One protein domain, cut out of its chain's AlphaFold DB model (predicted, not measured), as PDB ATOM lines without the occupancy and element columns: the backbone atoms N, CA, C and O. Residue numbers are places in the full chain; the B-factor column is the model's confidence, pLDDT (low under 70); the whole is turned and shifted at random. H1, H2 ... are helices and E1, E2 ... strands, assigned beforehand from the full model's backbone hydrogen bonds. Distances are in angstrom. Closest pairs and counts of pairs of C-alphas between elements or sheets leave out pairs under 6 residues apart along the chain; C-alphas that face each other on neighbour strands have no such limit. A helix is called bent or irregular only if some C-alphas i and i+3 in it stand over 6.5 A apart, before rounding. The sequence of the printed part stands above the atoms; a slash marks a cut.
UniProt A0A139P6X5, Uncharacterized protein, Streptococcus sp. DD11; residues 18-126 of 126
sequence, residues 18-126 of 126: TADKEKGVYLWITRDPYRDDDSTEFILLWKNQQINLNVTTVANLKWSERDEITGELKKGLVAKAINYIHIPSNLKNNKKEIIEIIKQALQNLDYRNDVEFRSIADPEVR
ATOM      1  N   THR A  18     -27.046 -43.708  30.832       93.00
ATOM      2  CA  THR A  18     -26.317 -44.864  31.370       93.00
ATOM      3  C   THR A  18     -27.269 -46.015  31.692       93.00
ATOM      4  O   THR A  18     -28.477 -45.813  31.858       93.00
ATOM      5  N   ALA A  19     -26.738 -47.234  31.760       93.56
ATOM      6  CA  ALA A  19     -27.513 -48.426  32.077       93.56
ATOM      7  C   ALA A  19     -26.705 -49.424  32.915       93.56
ATOM      8  O   ALA A  19     -25.603 -49.816  32.534       93.56
ATOM      9  N   ASP A  20     -27.304 -49.898  34.005       93.31
ATOM     10  CA  ASP A  20     -26.857 -51.052  34.788       93.31
ATOM     11  C   ASP A  20     -27.889 -52.170  34.580       93.31
ATOM     12  O   ASP A  20     -28.951 -52.209  35.212       93.31
ATOM     13  N   LYS A  21     -27.604 -53.054  33.616       92.00
ATOM     14  CA  LYS A  21     -28.528 -54.119  33.196       92.00
ATOM     15  C   LYS A  21     -28.747 -55.167  34.281       92.00
ATOM     16  O   LYS A  21     -29.843 -55.712  34.361       92.00
ATOM     17  N   GLU A  22     -27.738 -55.434  35.107       92.31
ATOM     18  CA  GLU A  22     -27.829 -56.416  36.191       92.31
ATOM     19  C   GLU A  22     -28.815 -55.953  37.264       92.31
ATOM     20  O   GLU A  22     -29.603 -56.749  37.773       92.31
ATOM     21  N   LYS A  23     -28.833 -54.646  37.554       89.31
ATOM     22  CA  LYS A  23     -29.787 -54.040  38.494       89.31
ATOM     23  C   LYS A  23     -31.084 -53.553  37.845       89.31
ATOM     24  O   LYS A  23     -31.973 -53.076  38.552       89.31
ATOM     25  N   GLY A  24     -31.205 -53.649  36.519       93.25
ATOM     26  CA  GLY A  24     -32.350 -53.140  35.761       93.25
ATOM     27  C   GLY A  24     -32.542 -51.627  35.908       93.25
ATOM     28  O   GLY A  24     -33.677 -51.170  36.044       93.25
ATOM     29  N   VAL A  25     -31.441 -50.870  35.941       95.88
ATOM     30  CA  VAL A  25     -31.428 -49.407  36.080       95.88
ATOM     31  C   VAL A  25     -31.065 -48.772  34.745       95.88
ATOM     32  O   VAL A  25     -30.054 -49.125  34.140       95.88
ATOM     33  N   TYR A  26     -31.858 -47.797  34.314       95.56
ATOM     34  CA  TYR A  26     -31.613 -47.019  33.101       95.56
ATOM     35  C   TYR A  26     -31.824 -45.545  33.423       95.56
ATOM     36  O   TYR A  26     -32.848 -45.203  34.004       95.56
ATOM     37  N   LEU A  27     -30.879 -44.685  33.063       95.31
ATOM     38  CA  LEU A  27     -30.941 -43.244  33.299       95.31
ATOM     39  C   LEU A  27     -30.679 -42.521  31.983       95.31
ATOM     40  O   LEU A  27     -29.729 -42.873  31.289       95.31
ATOM     41  N   TRP A  28     -31.463 -41.499  31.660       93.94
ATOM     42  CA  TRP A  28     -31.184 -40.618  30.526       93.94
ATOM     43  C   TRP A  28     -31.670 -39.195  30.779       93.94
ATOM     44  O   TRP A  28     -32.578 -38.966  31.583       93.94
ATOM     45  N   ILE A  29     -31.047 -38.249  30.085       91.25
ATOM     46  CA  ILE A  29     -31.423 -36.837  30.104       91.25
ATOM     47  C   ILE A  29     -32.705 -36.641  29.291       91.25
ATOM     48  O   ILE A  29     -32.835 -37.153  28.179       91.25
ATOM     49  N   THR A  30     -33.652 -35.889  29.842       87.12
ATOM     50  CA  THR A  30     -34.867 -35.446  29.137       87.12
ATOM     51  C   THR A  30     -34.851 -33.968  28.796       87.12
ATOM     52  O   THR A  30     -35.552 -33.549  27.875       87.12
ATOM     53  N   ARG A  31     -34.057 -33.181  29.523       82.31
ATOM     54  CA  ARG A  31     -33.881 -31.753  29.283       82.31
ATOM     55  C   ARG A  31     -32.472 -31.347  29.671       82.31
ATOM     56  O   ARG A  31     -32.086 -31.495  30.832       82.31
ATOM     57  N   ASP A  32     -31.744 -30.824  28.695       78.50
ATOM     58  CA  ASP A  32     -30.435 -30.230  28.915       78.50
ATOM     59  C   ASP A  32     -30.555 -28.871  29.621       78.50
ATOM     60  O   ASP A  32     -31.566 -28.172  29.457       78.50
ATOM     61  N   PRO A  33     -29.526 -28.488  30.396       77.06
ATOM     62  CA  PRO A  33     -29.469 -27.171  31.007       77.06
ATOM     63  C   PRO A  33     -29.494 -26.087  29.928       77.06
ATOM     64  O   PRO A  33     -28.952 -26.248  28.830       77.06
ATOM     65  N   TYR A  34     -30.132 -24.966  30.241       76.62
ATOM     66  CA  TYR A  34     -30.229 -23.813  29.353       76.62
ATOM     67  C   TYR A  34     -29.894 -22.541  30.124       76.62
ATOM     68  O   TYR A  34     -29.817 -22.536  31.342       76.62
ATOM     69  N   ARG A  35     -29.697 -21.440  29.399       67.19
ATOM     70  CA  ARG A  35     -29.080 -20.202  29.898       67.19
ATOM     71  C   ARG A  35     -29.532 -19.705  31.286       67.19
ATOM     72  O   ARG A  35     -28.701 -19.145  31.991       67.19
ATOM     73  N   ASP A  36     -30.809 -19.846  31.639       75.50
ATOM     74  CA  ASP A  36     -31.364 -19.320  32.898       75.50
ATOM     75  C   ASP A  36     -31.612 -20.415  33.956       75.50
ATOM     76  O   ASP A  36     -32.090 -20.121  35.051       75.50
ATOM     77  N   ASP A  37     -31.310 -21.674  33.635       77.00
ATOM     78  CA  ASP A  37     -31.477 -22.834  34.506       77.00
ATOM     79  C   ASP A  37     -30.421 -23.894  34.162       77.00
ATOM     80  O   ASP A  37     -30.549 -24.678  33.215       77.00
ATOM     81  N   ASP A  38     -29.371 -23.919  34.980       83.31
ATOM     82  CA  ASP A  38     -28.256 -24.861  34.863       83.31
ATOM     83  C   ASP A  38     -28.614 -26.277  35.357       83.31
ATOM     84  O   ASP A  38     -27.735 -27.126  35.554       83.31
ATOM     85  N   SER A  39     -29.896 -26.549  35.615       89.94
ATOM     86  CA  SER A  39     -30.361 -27.879  35.971       89.94
ATOM     87  C   SER A  39     -30.645 -28.747  34.746       89.94
ATOM     88  O   SER A  39     -31.063 -28.303  33.682       89.94
ATOM     89  N   THR A  40     -30.392 -30.036  34.910       92.00
ATOM     90  CA  THR A  40     -30.639 -31.078  33.923       92.00
ATOM     91  C   THR A  40     -31.752 -31.969  34.449       92.00
ATOM     92  O   THR A  40     -31.692 -32.429  35.596       92.00
ATOM     93  N   GLU A  41     -32.762 -32.236  33.625       93.56
ATOM     94  CA  GLU A  41     -33.803 -33.202  33.970       93.56
ATOM     95  C   GLU A  41     -33.406 -34.594  33.498       93.56
ATOM     96  O   GLU A  41     -32.937 -34.780  32.373       93.56
ATOM     97  N   PHE A  42     -33.640 -35.579  34.359       95.31
ATOM     98  CA  PHE A  42     -33.429 -36.979  34.041       95.31
ATOM     99  C   PHE A  42     -34.676 -37.806  34.315       95.31
ATOM    100  O   PHE A  42     -35.429 -37.556  35.262       95.31
ATOM    101  N   ILE A  43     -34.798 -38.882  33.545       96.44
ATOM    102  CA  ILE A  43     -35.638 -40.022  33.882       96.44
ATOM    103  C   ILE A  43     -34.740 -41.192  34.270       96.44
ATOM    104  O   ILE A  43     -33.845 -41.574  33.517       96.44
ATOM    105  N   LEU A  44     -35.026 -41.783  35.431       97.50
ATOM    106  CA  LEU A  44     -34.488 -43.065  35.860       97.50
ATOM    107  C   LEU A  44     -35.596 -44.124  35.846       97.50
ATOM    108  O   LEU A  44     -36.609 -43.980  36.528       97.50
ATOM    109  N   LEU A  45     -35.399 -45.209  35.101       97.69
ATOM    110  CA  LEU A  45     -36.214 -46.415  35.209       97.69
ATOM    111  C   LEU A  45     -35.570 -47.401  36.171       97.69
ATOM    112  O   LEU A  45     -34.406 -47.769  36.005       97.69
ATOM    113  N   TRP A  46     -36.357 -47.881  37.130       96.69
ATOM    114  CA  TRP A  46     -35.961 -48.955  38.033       96.69
ATOM    115  C   TRP A  46     -37.183 -49.691  38.591       96.69
ATOM    116  O   TRP A  46     -38.216 -49.079  38.850       96.69
ATOM    117  N   LYS A  47     -37.099 -51.023  38.745       95.00
ATOM    118  CA  LYS A  47     -38.237 -51.892  39.131       95.00
ATOM    119  C   LYS A  47     -39.493 -51.664  38.260       95.00
ATOM    120  O   LYS A  47     -40.617 -51.729  38.749       95.00
ATOM    121  N   ASN A  48     -39.302 -51.405  36.962       92.44
ATOM    122  CA  ASN A  48     -40.359 -51.049  35.999       92.44
ATOM    123  C   ASN A  48     -41.155 -49.785  36.374       92.44
ATOM    124  O   ASN A  48     -42.325 -49.664  36.020       92.44
ATOM    125  N   GLN A  49     -40.542 -48.863  37.115       95.62
ATOM    126  CA  GLN A  49     -41.134 -47.599  37.533       95.62
ATOM    127  C   GLN A  49     -40.267 -46.430  37.065       95.62
ATOM    128  O   GLN A  49     -39.040 -46.530  37.063       95.62
ATOM    129  N   GLN A  50     -40.914 -45.326  36.692       96.50
ATOM    130  CA  GLN A  50     -40.255 -44.080  36.312       96.50
ATOM    131  C   GLN A  50     -40.031 -43.196  37.537       96.50
ATOM    132  O   GLN A  50     -40.964 -42.927  38.289       96.50
ATOM    133  N   ILE A  51     -38.803 -42.720  37.708       97.94
ATOM    134  CA  ILE A  51     -38.383 -41.773  38.737       97.94
ATOM    135  C   ILE A  51     -37.853 -40.534  38.017       97.94
ATOM    136  O   ILE A  51     -36.945 -40.642  37.194       97.94
ATOM    137  N   ASN A  52     -38.418 -39.364  38.311       97.50
ATOM    138  CA  ASN A  52     -37.996 -38.110  37.684       97.50
ATOM    139  C   ASN A  52     -37.034 -37.366  38.600       97.50
ATOM    140  O   ASN A  52     -37.285 -37.244  39.800       97.50
ATOM    141  N   LEU A  53     -35.961 -36.836  38.027       96.75
ATOM    142  CA  LEU A  53     -34.889 -36.181  38.762       96.75
ATOM    143  C   LEU A  53     -34.571 -34.842  38.120       96.75
ATOM    144  O   LEU A  53     -34.681 -34.685  36.905       96.75
ATOM    145  N   ASN A  54     -34.099 -33.912  38.935       96.25
ATOM    146  CA  ASN A  54     -33.476 -32.691  38.457       96.25
ATOM    147  C   ASN A  54     -32.175 -32.471  39.207       96.25
ATOM    148  O   ASN A  54     -32.121 -32.608  40.432       96.25
ATOM    149  N   VAL A  55     -31.119 -32.208  38.450       96.00
ATOM    150  CA  VAL A  55     -29.756 -32.182  38.964       96.00
ATOM    151  C   VAL A  55     -29.036 -30.972  38.402       96.00
ATOM    152  O   VAL A  55     -28.982 -30.799  37.192       96.00
ATOM    153  N   THR A  56     -28.417 -30.176  39.264       94.44
ATOM    154  CA  THR A  56     -27.550 -29.064  38.854       94.44
ATOM    155  C   THR A  56     -26.094 -29.454  39.053       94.44
ATOM    156  O   THR A  56     -25.722 -30.016  40.090       94.44
ATOM    157  N   THR A  57     -25.244 -29.143  38.076       92.31
ATOM    158  CA  THR A  57     -23.791 -29.174  38.284       92.31
ATOM    159  C   THR A  57     -23.390 -27.882  38.979       92.31
ATOM    160  O   THR A  57     -23.465 -26.815  38.388       92.31
ATOM    161  N   VAL A  58     -22.999 -27.969  40.250       92.12
ATOM    162  CA  VAL A  58     -22.746 -26.777  41.077       92.12
ATOM    163  C   VAL A  58     -21.310 -26.273  40.958       92.12
ATOM    164  O   VAL A  58     -21.057 -25.093  41.173       92.12
ATOM    165  N   ALA A  59     -20.361 -27.157  40.636       90.88
ATOM    166  CA  ALA A  59     -18.974 -26.783  40.379       90.88
ATOM    167  C   ALA A  59     -18.233 -27.860  39.575       90.88
ATOM    168  O   ALA A  59     -18.417 -29.056  39.808       90.88
ATOM    169  N   ASN A  60     -17.319 -27.429  38.707       89.88
ATOM    170  CA  ASN A  60     -16.289 -28.282  38.111       89.88
ATOM    171  C   ASN A  60     -15.012 -28.124  38.945       89.88
ATOM    172  O   ASN A  60     -14.289 -27.141  38.793       89.88
ATOM    173  N   LEU A  61     -14.781 -29.042  39.886       92.00
ATOM    174  CA  LEU A  61     -13.707 -28.924  40.880       92.00
ATOM    175  C   LEU A  61     -12.337 -29.281  40.298       92.00
ATOM    176  O   LEU A  61     -11.322 -28.721  40.708       92.00
ATOM    177  N   LYS A  62     -12.311 -30.224  39.355       94.06
ATOM    178  CA  LYS A  62     -11.107 -30.644  38.644       94.06
ATOM    179  C   LYS A  62     -11.477 -31.137  37.251       94.06
ATOM    180  O   LYS A  62     -12.398 -31.939  37.117       94.06
ATOM    181  N   TRP A  63     -10.738 -30.707  36.236       91.50
ATOM    182  CA  TRP A  63     -10.923 -31.189  34.868       91.50
ATOM    183  C   TRP A  63     -10.311 -32.580  34.683       91.50
ATOM    184  O   TRP A  63      -9.303 -32.919  35.306       91.50
ATOM    185  N   SER A  64     -10.948 -33.404  33.851       90.94
ATOM    186  CA  SER A  64     -10.390 -34.689  33.436       90.94
ATOM    187  C   SER A  64      -9.273 -34.473  32.423       90.94
ATOM    188  O   SER A  64      -9.449 -33.702  31.480       90.94
ATOM    189  N   GLU A  65      -8.170 -35.195  32.564       93.19
ATOM    190  CA  GLU A  65      -6.984 -35.041  31.720       93.19
ATOM    191  C   GLU A  65      -6.463 -36.415  31.303       93.19
ATOM    192  O   GLU A  65      -6.597 -37.394  32.041       93.19
ATOM    193  N   ARG A  66      -5.861 -36.519  30.118       90.62
ATOM    194  CA  ARG A  66      -5.117 -37.723  29.734       90.62
ATOM    195  C   ARG A  66      -3.654 -37.536  30.092       90.62
ATOM    196  O   ARG A  66      -3.083 -36.488  29.815       90.62
ATOM    197  N   ASP A  67      -3.063 -38.549  30.708       89.44
ATOM    198  CA  ASP A  67      -1.624 -38.589  30.923       89.44
ATOM    199  C   ASP A  67      -0.903 -38.625  29.568       89.44
ATOM    200  O   ASP A  67      -1.193 -39.481  28.735       89.44
ATOM    201  N   GLU A  68       0.017 -37.691  29.333       91.44
ATOM    202  CA  GLU A  68       0.712 -37.563  28.045       91.44
ATOM    203  C   GLU A  68       1.675 -38.725  27.761       91.44
ATOM    204  O   GLU A  68       1.998 -38.990  26.605       91.44
ATOM    205  N   ILE A  69       2.133 -39.427  28.803       92.38
ATOM    206  CA  ILE A  69       3.114 -40.509  28.696       92.38
ATOM    207  C   ILE A  69       2.396 -41.855  28.588       92.38
ATOM    208  O   ILE A  69       2.725 -42.664  27.722       92.38
ATOM    209  N   THR A  70       1.425 -42.116  29.467       92.06
ATOM    210  CA  THR A  70       0.734 -43.416  29.526       92.06
ATOM    211  C   THR A  70      -0.549 -43.453  28.695       92.06
ATOM    212  O   THR A  70      -1.057 -44.533  28.399       92.06
ATOM    213  N   GLY A  71      -1.099 -42.295  28.316       89.31
ATOM    214  CA  GLY A  71      -2.403 -42.175  27.652       89.31
ATOM    215  C   GLY A  71      -3.603 -42.436  28.573       89.31
ATOM    216  O   GLY A  71      -4.758 -42.332  28.135       89.31
ATOM    217  N   GLU A  72      -3.355 -42.777  29.842       91.31
ATOM    218  CA  GLU A  72      -4.385 -43.112  30.820       91.31
ATOM    219  C   GLU A  72      -5.229 -41.888  31.184       91.31
ATOM    220  O   GLU A  72      -4.739 -40.764  31.297       91.31
ATOM    221  N   LEU A  73      -6.529 -42.107  31.384       88.94
ATOM    222  CA  LEU A  73      -7.444 -41.051  31.797       88.94
ATOM    223  C   LEU A  73      -7.315 -40.799  33.301       88.94
ATOM    224  O   LEU A  73      -7.738 -41.620  34.117       88.94
ATOM    225  N   LYS A  74      -6.806 -39.625  33.667       91.69
ATOM    226  CA  LYS A  74      -6.909 -39.079  35.019       91.69
ATOM    227  C   LYS A  74      -8.271 -38.416  35.149       91.69
ATOM    228  O   LYS A  74      -8.521 -37.359  34.566       91.69
ATOM    229  N   LYS A  75      -9.165 -39.052  35.905       91.81
ATOM    230  CA  LYS A  75     -10.524 -38.545  36.078       91.81
ATOM    231  C   LYS A  75     -10.550 -37.139  36.685       91.81
ATOM    232  O   LYS A  75      -9.742 -36.800  37.558       91.81
ATOM    233  N   GLY A  76     -11.503 -36.347  36.204       94.12
ATOM    234  CA  GLY A  76     -11.891 -35.080  36.808       94.12
ATOM    235  C   GLY A  76     -12.800 -35.295  38.018       94.12
ATOM    236  O   GLY A  76     -13.104 -36.425  38.398       94.12
ATOM    237  N   LEU A  77     -13.239 -34.196  38.622       95.44
ATOM    238  CA  LEU A  77     -14.168 -34.193  39.746       95.44
ATOM    239  C   LEU A  77     -15.200 -33.088  39.547       95.44
ATOM    240  O   LEU A  77     -14.851 -31.908  39.442       95.44
ATOM    241  N   VAL A  78     -16.473 -33.470  39.557       94.31
ATOM    242  CA  VAL A  78     -17.602 -32.542  39.464       94.31
ATOM    243  C   VAL A  78     -18.463 -32.624  40.716       94.31
ATOM    244  O   VAL A  78     -18.707 -33.702  41.256       94.31
ATOM    245  N   ALA A  79     -18.945 -31.476  41.175       95.31
ATOM    246  CA  ALA A  79     -19.905 -31.389  42.259       95.31
ATOM    247  C   ALA A  79     -21.318 -31.238  41.690       95.31
ATOM    248  O   ALA A  79     -21.561 -30.402  40.815       95.31
ATOM    249  N   LYS A  80     -22.268 -32.013  42.215       95.94
ATOM    250  CA  LYS A  80     -23.678 -31.975  41.811       95.94
ATOM    251  C   LYS A  80     -24.610 -31.792  43.007       95.94
ATOM    252  O   LYS A  80     -24.305 -32.215  44.125       95.94
ATOM    253  N   ALA A  81     -25.757 -31.182  42.745       97.00
ATOM    254  CA  ALA A  81     -26.895 -31.086  43.649       97.00
ATOM    255  C   ALA A  81     -28.095 -31.785  43.005       97.00
ATOM    256  O   ALA A  81     -28.405 -31.509  41.848       97.00
ATOM    257  N   ILE A  82     -28.752 -32.692  43.730       97.69
ATOM    258  CA  ILE A  82     -30.017 -33.297  43.290       97.69
ATOM    259  C   ILE A  82     -31.146 -32.467  43.900       97.69
ATOM    260  O   ILE A  82     -31.386 -32.546  45.105       97.69
ATOM    261  N   ASN A  83     -31.805 -31.662  43.068       97.31
ATOM    262  CA  ASN A  83     -32.763 -30.640  43.487       97.31
ATOM    263  C   ASN A  83     -34.133 -31.227  43.827       97.31
ATOM    264  O   ASN A  83     -34.767 -30.796  44.786       97.31
ATOM    265  N   TYR A  84     -34.587 -32.222  43.061       97.81
ATOM    266  CA  TYR A  84     -35.783 -32.993  43.389       97.81
ATOM    267  C   TYR A  84     -35.662 -34.442  42.931       97.81
ATOM    268  O   TYR A  84     -34.923 -34.769  41.995       97.81
ATOM    269  N   ILE A  85     -36.448 -35.299  43.581       98.50
ATOM    270  CA  ILE A  85     -36.628 -36.705  43.230       98.50
ATOM    271  C   ILE A  85     -38.122 -37.016  43.337       98.50
ATOM    272  O   ILE A  85     -38.661 -37.091  44.439       98.50
ATOM    273  N   HIS A  86     -38.795 -37.216  42.206       98.38
ATOM    274  CA  HIS A  86     -40.201 -37.615  42.180       98.38
ATOM    275  C   HIS A  86     -40.317 -39.110  41.922       98.38
ATOM    276  O   HIS A  86     -39.831 -39.612  40.907       98.38
ATOM    277  N   ILE A  87     -40.974 -39.809  42.844       98.19
ATOM    278  CA  ILE A  87     -41.155 -41.258  42.815       98.19
ATOM    279  C   ILE A  87     -42.642 -41.619  42.765       98.19
ATOM    280  O   ILE A  87     -43.467 -40.909  43.338       98.19
ATOM    281  N   PRO A  88     -43.001 -42.762  42.168       96.88
ATOM    282  CA  PRO A  88     -44.356 -43.274  42.247       96.88
ATOM    283  C   PRO A  88     -44.662 -43.818  43.648       96.88
ATOM    284  O   PRO A  88     -43.784 -44.217  44.421       96.88
ATOM    285  N   SER A  89     -45.953 -43.859  43.981       96.56
ATOM    286  CA  SER A  89     -46.449 -44.192  45.325       96.56
ATOM    287  C   SER A  89     -46.071 -45.596  45.816       96.56
ATOM    288  O   SER A  89     -45.893 -45.805  47.020       96.56
ATOM    289  N   ASN A  90     -45.895 -46.552  44.906       96.12
ATOM    290  CA  ASN A  90     -45.456 -47.917  45.200       96.12
ATOM    291  C   ASN A  90     -43.981 -48.013  45.631       96.12
ATOM    292  O   ASN A  90     -43.605 -49.009  46.242       96.12
ATOM    293  N   LEU A  91     -43.166 -46.981  45.387       96.56
ATOM    294  CA  LEU A  91     -41.763 -46.913  45.810       96.56
ATOM    295  C   LEU A  91     -41.547 -46.102  47.098       96.56
ATOM    296  O   LEU A  91     -40.410 -45.930  47.539       96.56
ATOM    297  N   LYS A  92     -42.616 -45.627  47.754       96.06
ATOM    298  CA  LYS A  92     -42.536 -44.755  48.944       96.06
ATOM    299  C   LYS A  92     -41.702 -45.316  50.104       96.06
ATOM    300  O   LYS A  92     -41.172 -44.544  50.897       96.06
ATOM    301  N   ASN A  93     -41.582 -46.642  50.204       97.12
ATOM    302  CA  ASN A  93     -40.821 -47.326  51.254       97.12
ATOM    303  C   ASN A  93     -39.352 -47.582  50.862       97.12
ATOM    304  O   ASN A  93     -38.564 -48.012  51.698       97.12
ATOM    305  N   ASN A  94     -38.963 -47.298  49.615       97.00
ATOM    306  CA  ASN A  94     -37.632 -47.568  49.066       97.00
ATOM    307  C   ASN A  94     -36.749 -46.312  48.991       97.00
ATOM    308  O   ASN A  94     -35.723 -46.339  48.320       97.00
ATOM    309  N   LYS A  95     -37.099 -45.212  49.677       96.56
ATOM    310  CA  LYS A  95     -36.417 -43.909  49.528       96.56
ATOM    311  C   LYS A  95     -34.887 -43.985  49.620       96.56
ATOM    312  O   LYS A  95     -34.198 -43.415  48.783       96.56
ATOM    313  N   LYS A  96     -34.354 -44.722  50.601       97.44
ATOM    314  CA  LYS A  96     -32.899 -44.891  50.772       97.44
ATOM    315  C   LYS A  96     -32.257 -45.638  49.599       97.44
ATOM    316  O   LYS A  96     -31.224 -45.217  49.103       97.44
ATOM    317  N   GLU A  97     -32.887 -46.719  49.143       97.69
ATOM    318  CA  GLU A  97     -32.417 -47.525  48.008       97.69
ATOM    319  C   GLU A  97     -32.435 -46.706  46.707       97.69
ATOM    320  O   GLU A  97     -31.491 -46.759  45.927       97.69
ATOM    321  N   ILE A  98     -33.468 -45.878  46.523       97.38
ATOM    322  CA  ILE A  98     -33.602 -44.958  45.387       97.38
ATOM    323  C   ILE A  98     -32.446 -43.955  45.355       97.38
ATOM    324  O   ILE A  98     -31.833 -43.781  44.306       97.38
ATOM    325  N   ILE A  99     -32.114 -43.333  46.492       98.19
ATOM    326  CA  ILE A  99     -30.983 -42.396  46.579       98.19
ATOM    327  C   ILE A  99     -29.677 -43.079  46.158       98.19
ATOM    328  O   ILE A  99     -28.923 -42.520  45.364       98.19
ATOM    329  N   GLU A 100     -29.409 -44.288  46.651       97.88
ATOM    330  CA  GLU A 100     -28.178 -45.009  46.311       97.88
ATOM    331  C   GLU A 100     -28.112 -45.387  44.827       97.88
ATOM    332  O   GLU A 100     -27.064 -45.246  44.198       97.88
ATOM    333  N   ILE A 101     -29.238 -45.777  44.229       97.31
ATOM    334  CA  ILE A 101     -29.319 -46.071  42.794       97.31
ATOM    335  C   ILE A 101     -29.096 -44.817  41.949       97.31
ATOM    336  O   ILE A 101     -28.353 -44.869  40.971       97.31
ATOM    337  N   ILE A 102     -29.690 -43.686  42.333       97.62
ATOM    338  CA  ILE A 102     -29.496 -42.409  41.639       97.62
ATOM    339  C   ILE A 102     -28.027 -41.988  41.697       97.62
ATOM    340  O   ILE A 102     -27.465 -41.611  40.671       97.62
ATOM    341  N   LYS A 103     -27.386 -42.090  42.870       97.31
ATOM    342  CA  LYS A 103     -25.958 -41.777  43.017       97.31
ATOM    343  C   LYS A 103     -25.102 -42.634  42.092       97.31
ATOM    344  O   LYS A 103     -24.290 -42.085  41.354       97.31
ATOM    345  N   GLN A 104     -25.318 -43.951  42.098       96.12
ATOM    346  CA  GLN A 104     -24.586 -44.884  41.240       96.12
ATOM    347  C   GLN A 104     -24.800 -44.569  39.756       96.12
ATOM    348  O   GLN A 104     -23.840 -44.517  38.994       96.12
ATOM    349  N   ALA A 105     -26.043 -44.314  39.343       95.62
ATOM    350  CA  ALA A 105     -26.354 -43.978  37.959       95.62
ATOM    351  C   ALA A 105     -25.685 -42.660  37.532       95.62
ATOM    352  O   ALA A 105     -25.060 -42.607  36.480       95.62
ATOM    353  N   LEU A 106     -25.733 -41.613  38.360       94.75
ATOM    354  CA  LEU A 106     -25.080 -40.335  38.055       94.75
ATOM    355  C   LEU A 106     -23.547 -40.439  38.040       94.75
ATOM    356  O   LEU A 106     -22.911 -39.793  37.213       94.75
ATOM    357  N   GLN A 107     -22.954 -41.267  38.904       93.75
ATOM    358  CA  GLN A 107     -21.515 -41.563  38.885       93.75
ATOM    359  C   GLN A 107     -21.088 -42.342  37.633       93.75
ATOM    360  O   GLN A 107     -19.975 -42.165  37.151       93.75
ATOM    361  N   ASN A 108     -21.976 -43.174  37.089       91.75
ATOM    362  CA  ASN A 108     -21.740 -43.954  35.872       91.75
ATOM    363  C   ASN A 108     -22.167 -43.229  34.587       91.75
ATOM    364  O   ASN A 108     -22.075 -43.813  33.505       91.75
ATOM    365  N   LEU A 109     -22.695 -42.007  34.692       90.50
ATOM    366  CA  LEU A 109     -23.180 -41.254  33.540       90.50
ATOM    367  C   LEU A 109     -22.024 -40.732  32.686       90.50
ATOM    368  O   LEU A 109     -22.091 -40.832  31.470       90.50
ATOM    369  N   ASP A 110     -20.967 -40.208  33.309       89.69
ATOM    370  CA  ASP A 110     -19.781 -39.699  32.619       89.69
ATOM    371  C   ASP A 110     -18.527 -40.390  33.153       89.69
ATOM    372  O   ASP A 110     -18.046 -40.094  34.244       89.69
ATOM    373  N   TYR A 111     -17.959 -41.293  32.355       88.00
ATOM    374  CA  TYR A 111     -16.782 -42.070  32.746       88.00
ATOM    375  C   TYR A 111     -15.531 -41.214  33.021       88.00
ATOM    376  O   TYR A 111     -14.571 -41.711  33.618       88.00
ATOM    377  N   ARG A 112     -15.510 -39.948  32.578       90.12
ATOM    378  CA  ARG A 112     -14.355 -39.051  32.716       90.12
ATOM    379  C   ARG A 112     -14.282 -38.355  34.062       90.12
ATOM    380  O   ARG A 112     -13.201 -37.905  34.435       90.12
ATOM    381  N   ASN A 113     -15.394 -38.257  34.781       91.44
ATOM    382  CA  ASN A 113     -15.483 -37.473  36.002       91.44
ATOM    383  C   ASN A 113     -15.998 -38.333  37.150       91.44
ATOM    384  O   ASN A 113     -16.983 -39.052  37.008       91.44
ATOM    385  N   ASP A 114     -15.361 -38.225  38.310       95.06
ATOM    386  CA  ASP A 114     -15.991 -38.655  39.552       95.06
ATOM    387  C   ASP A 114     -16.985 -37.577  40.020       95.06
ATOM    388  O   ASP A 114     -16.862 -36.396  39.679       95.06
ATOM    389  N   VAL A 115     -17.993 -37.987  40.793       95.44
ATOM    390  CA  VAL A 115     -19.088 -37.108  41.227       95.44
ATOM    391  C   VAL A 115     -19.113 -36.992  42.747       95.44
ATOM    392  O   VAL A 115     -19.268 -37.990  43.454       95.44
ATOM    393  N   GLU A 116     -19.029 -35.758  43.239       97.00
ATOM    394  CA  GLU A 116     -19.320 -35.385  44.624       97.00
ATOM    395  C   GLU A 116     -20.755 -34.840  44.724       97.00
ATOM    396  O   GLU A 116     -21.142 -33.939  43.980       97.00
ATOM    397  N   PHE A 117     -21.550 -35.340  45.672       97.31
ATOM    398  CA  PHE A 117     -22.907 -34.837  45.914       97.31
ATOM    399  C   PHE A 117     -22.906 -33.819  47.058       97.31
ATOM    400  O   PHE A 117     -22.663 -34.181  48.209       97.31
ATOM    401  N   ARG A 118     -23.200 -32.551  46.751       96.94
ATOM    402  CA  ARG A 118     -23.270 -31.455  47.739       96.94
ATOM    403  C   ARG A 118     -24.596 -31.422  48.487       96.94
ATOM    404  O   ARG A 118     -24.629 -31.102  49.670       96.94
ATOM    405  N   SER A 119     -25.678 -31.753  47.796       97.31
ATOM    406  CA  SER A 119     -27.015 -31.862  48.368       97.31
ATOM    407  C   SER A 119     -27.818 -32.920  47.625       97.31
ATOM    408  O   SER A 119     -27.603 -33.179  46.436       97.31
ATOM    409  N   ILE A 120     -28.726 -33.561  48.358       97.75
ATOM    410  CA  ILE A 120     -29.610 -34.599  47.839       97.75
ATOM    411  C   ILE A 120     -30.988 -34.361  48.438       97.75
ATOM    412  O   ILE A 120     -31.147 -34.462  49.653       97.75
ATOM    413  N   ALA A 121     -31.958 -34.021  47.594       97.06
ATOM    414  CA  ALA A 121     -33.348 -33.919  48.002       97.06
ATOM    415  C   ALA A 121     -33.896 -35.276  48.469       97.06
ATOM    416  O   ALA A 121     -33.514 -36.331  47.956       97.06
ATOM    417  N   ASP A 122     -34.828 -35.245  49.418       97.44
ATOM    418  CA  ASP A 122     -35.570 -36.441  49.801       97.44
ATOM    419  C   ASP A 122     -36.535 -36.860  48.675       97.44
ATOM    420  O   ASP A 122     -37.178 -36.005  48.068       97.44
ATOM    421  N   PRO A 123     -36.707 -38.168  48.408       98.00
ATOM    422  CA  PRO A 123     -37.718 -38.635  47.468       98.00
ATOM    423  C   PRO A 123     -39.145 -38.271  47.893       98.00
ATOM    424  O   PRO A 123     -39.601 -38.628  48.990       98.00
ATOM    425  N   GLU A 124     -39.871 -37.631  46.982       97.88
ATOM    426  CA  GLU A 124     -41.258 -37.200  47.135       97.88
ATOM    427  C   GLU A 124     -42.179 -38.022  46.239       97.88
ATOM    428  O   GLU A 124     -41.873 -38.282  45.077       97.88
ATOM    429  N   VAL A 125     -43.330 -38.431  46.774       96.06
ATOM    430  CA  VAL A 125     -44.336 -39.131  45.970       96.06
ATOM    431  C   VAL A 125     -45.075 -38.112  45.107       96.06
ATOM    432  O   VAL A 125     -45.633 -37.162  45.657       96.06
ATOM    433  N   ARG A 126     -45.102 -38.326  43.788       87.88
ATOM    434  CA  ARG A 126     -45.915 -37.555  42.836       87.88
ATOM    435  C   ARG A 126     -46.614 -38.458  41.833       87.88
ATOM    436  O   ARG A 126     -46.103 -39.572  41.581       87.88
TER     437      ARG A 126
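What this domain is: This is residues 18 to 126 of the 126 residues of an uncharacterized protein of Streptococcus sp. DD11 (UniProt A0A139P6X5). One strongly twisted sheet of seven strands curls round a single helix, H1. The long, bent strands E4 and E5 form the middle of the sheet, with E1 to E3 on one side and E6 and E7 on the other, and residues 67 to 72, between E4 and E5, stick out. The printed part has 109 residues; along the chain come E1 E2 E3 E4 E5 H1 E6 E7, mostly strand, in a mixed, branched sheet. The whole is compact, with a radius of gyration of the C-alphas of 15.0 A and spans of 52 by 37 by 21 A.

Where its parts are: E4, residues 49 to 62, measures 34.5 A and bends by 69 degrees at residue 59. E5, residues 76 to 87, measures 30.5 A and bends by 62 degrees at residue 83. E1, residues 18 to 20, begins at C-alpha 18 (-26.317, -44.864, 31.370). E2 is residues 25 to 31, 19.1 A, and E3 residues 39 to 46, 21.9 A. H1, residues 95 to 107, measures 18.5 A. E6, residues 113 to 120, 18.7 A, runs on into E7, residues 123 to 125, which ends at C-alpha 125 (-44.336, -39.131, 45.970).

How they stand to each other: E1 to E5 form a meander, each strand the antiparallel neighbour of the one before; N 56 and O 81 of E4 and E5 are 2.9 A apart. On the other side of E5 from E4 lie E6, with N 80 and O 116 at 2.8 A, and E7, with N 124 and O 85 at 2.9 A, both parallel to it. E5, H1 and E6 form a strand-helix-strand unit, two parallel neighbour strands with a helix between, its crossover right-handed. H1 is on the sheet; its closest C-alphas to E6 are Gln 107 and Val 115, 5.6 A apart, and to E2 Ala 105 and Leu 27, 6.6 A. In H1 every O i to N i+4 pair is within hydrogen-bond range.

The domain as a whole: The two C-alphas farthest apart, Ile 69 and Ser 89, are 52.4 A apart. The printed part has no cut. The link E4 to E5 is long. Residue 35 is under 70 in pLDDT; the mean of the printed part is 93.2.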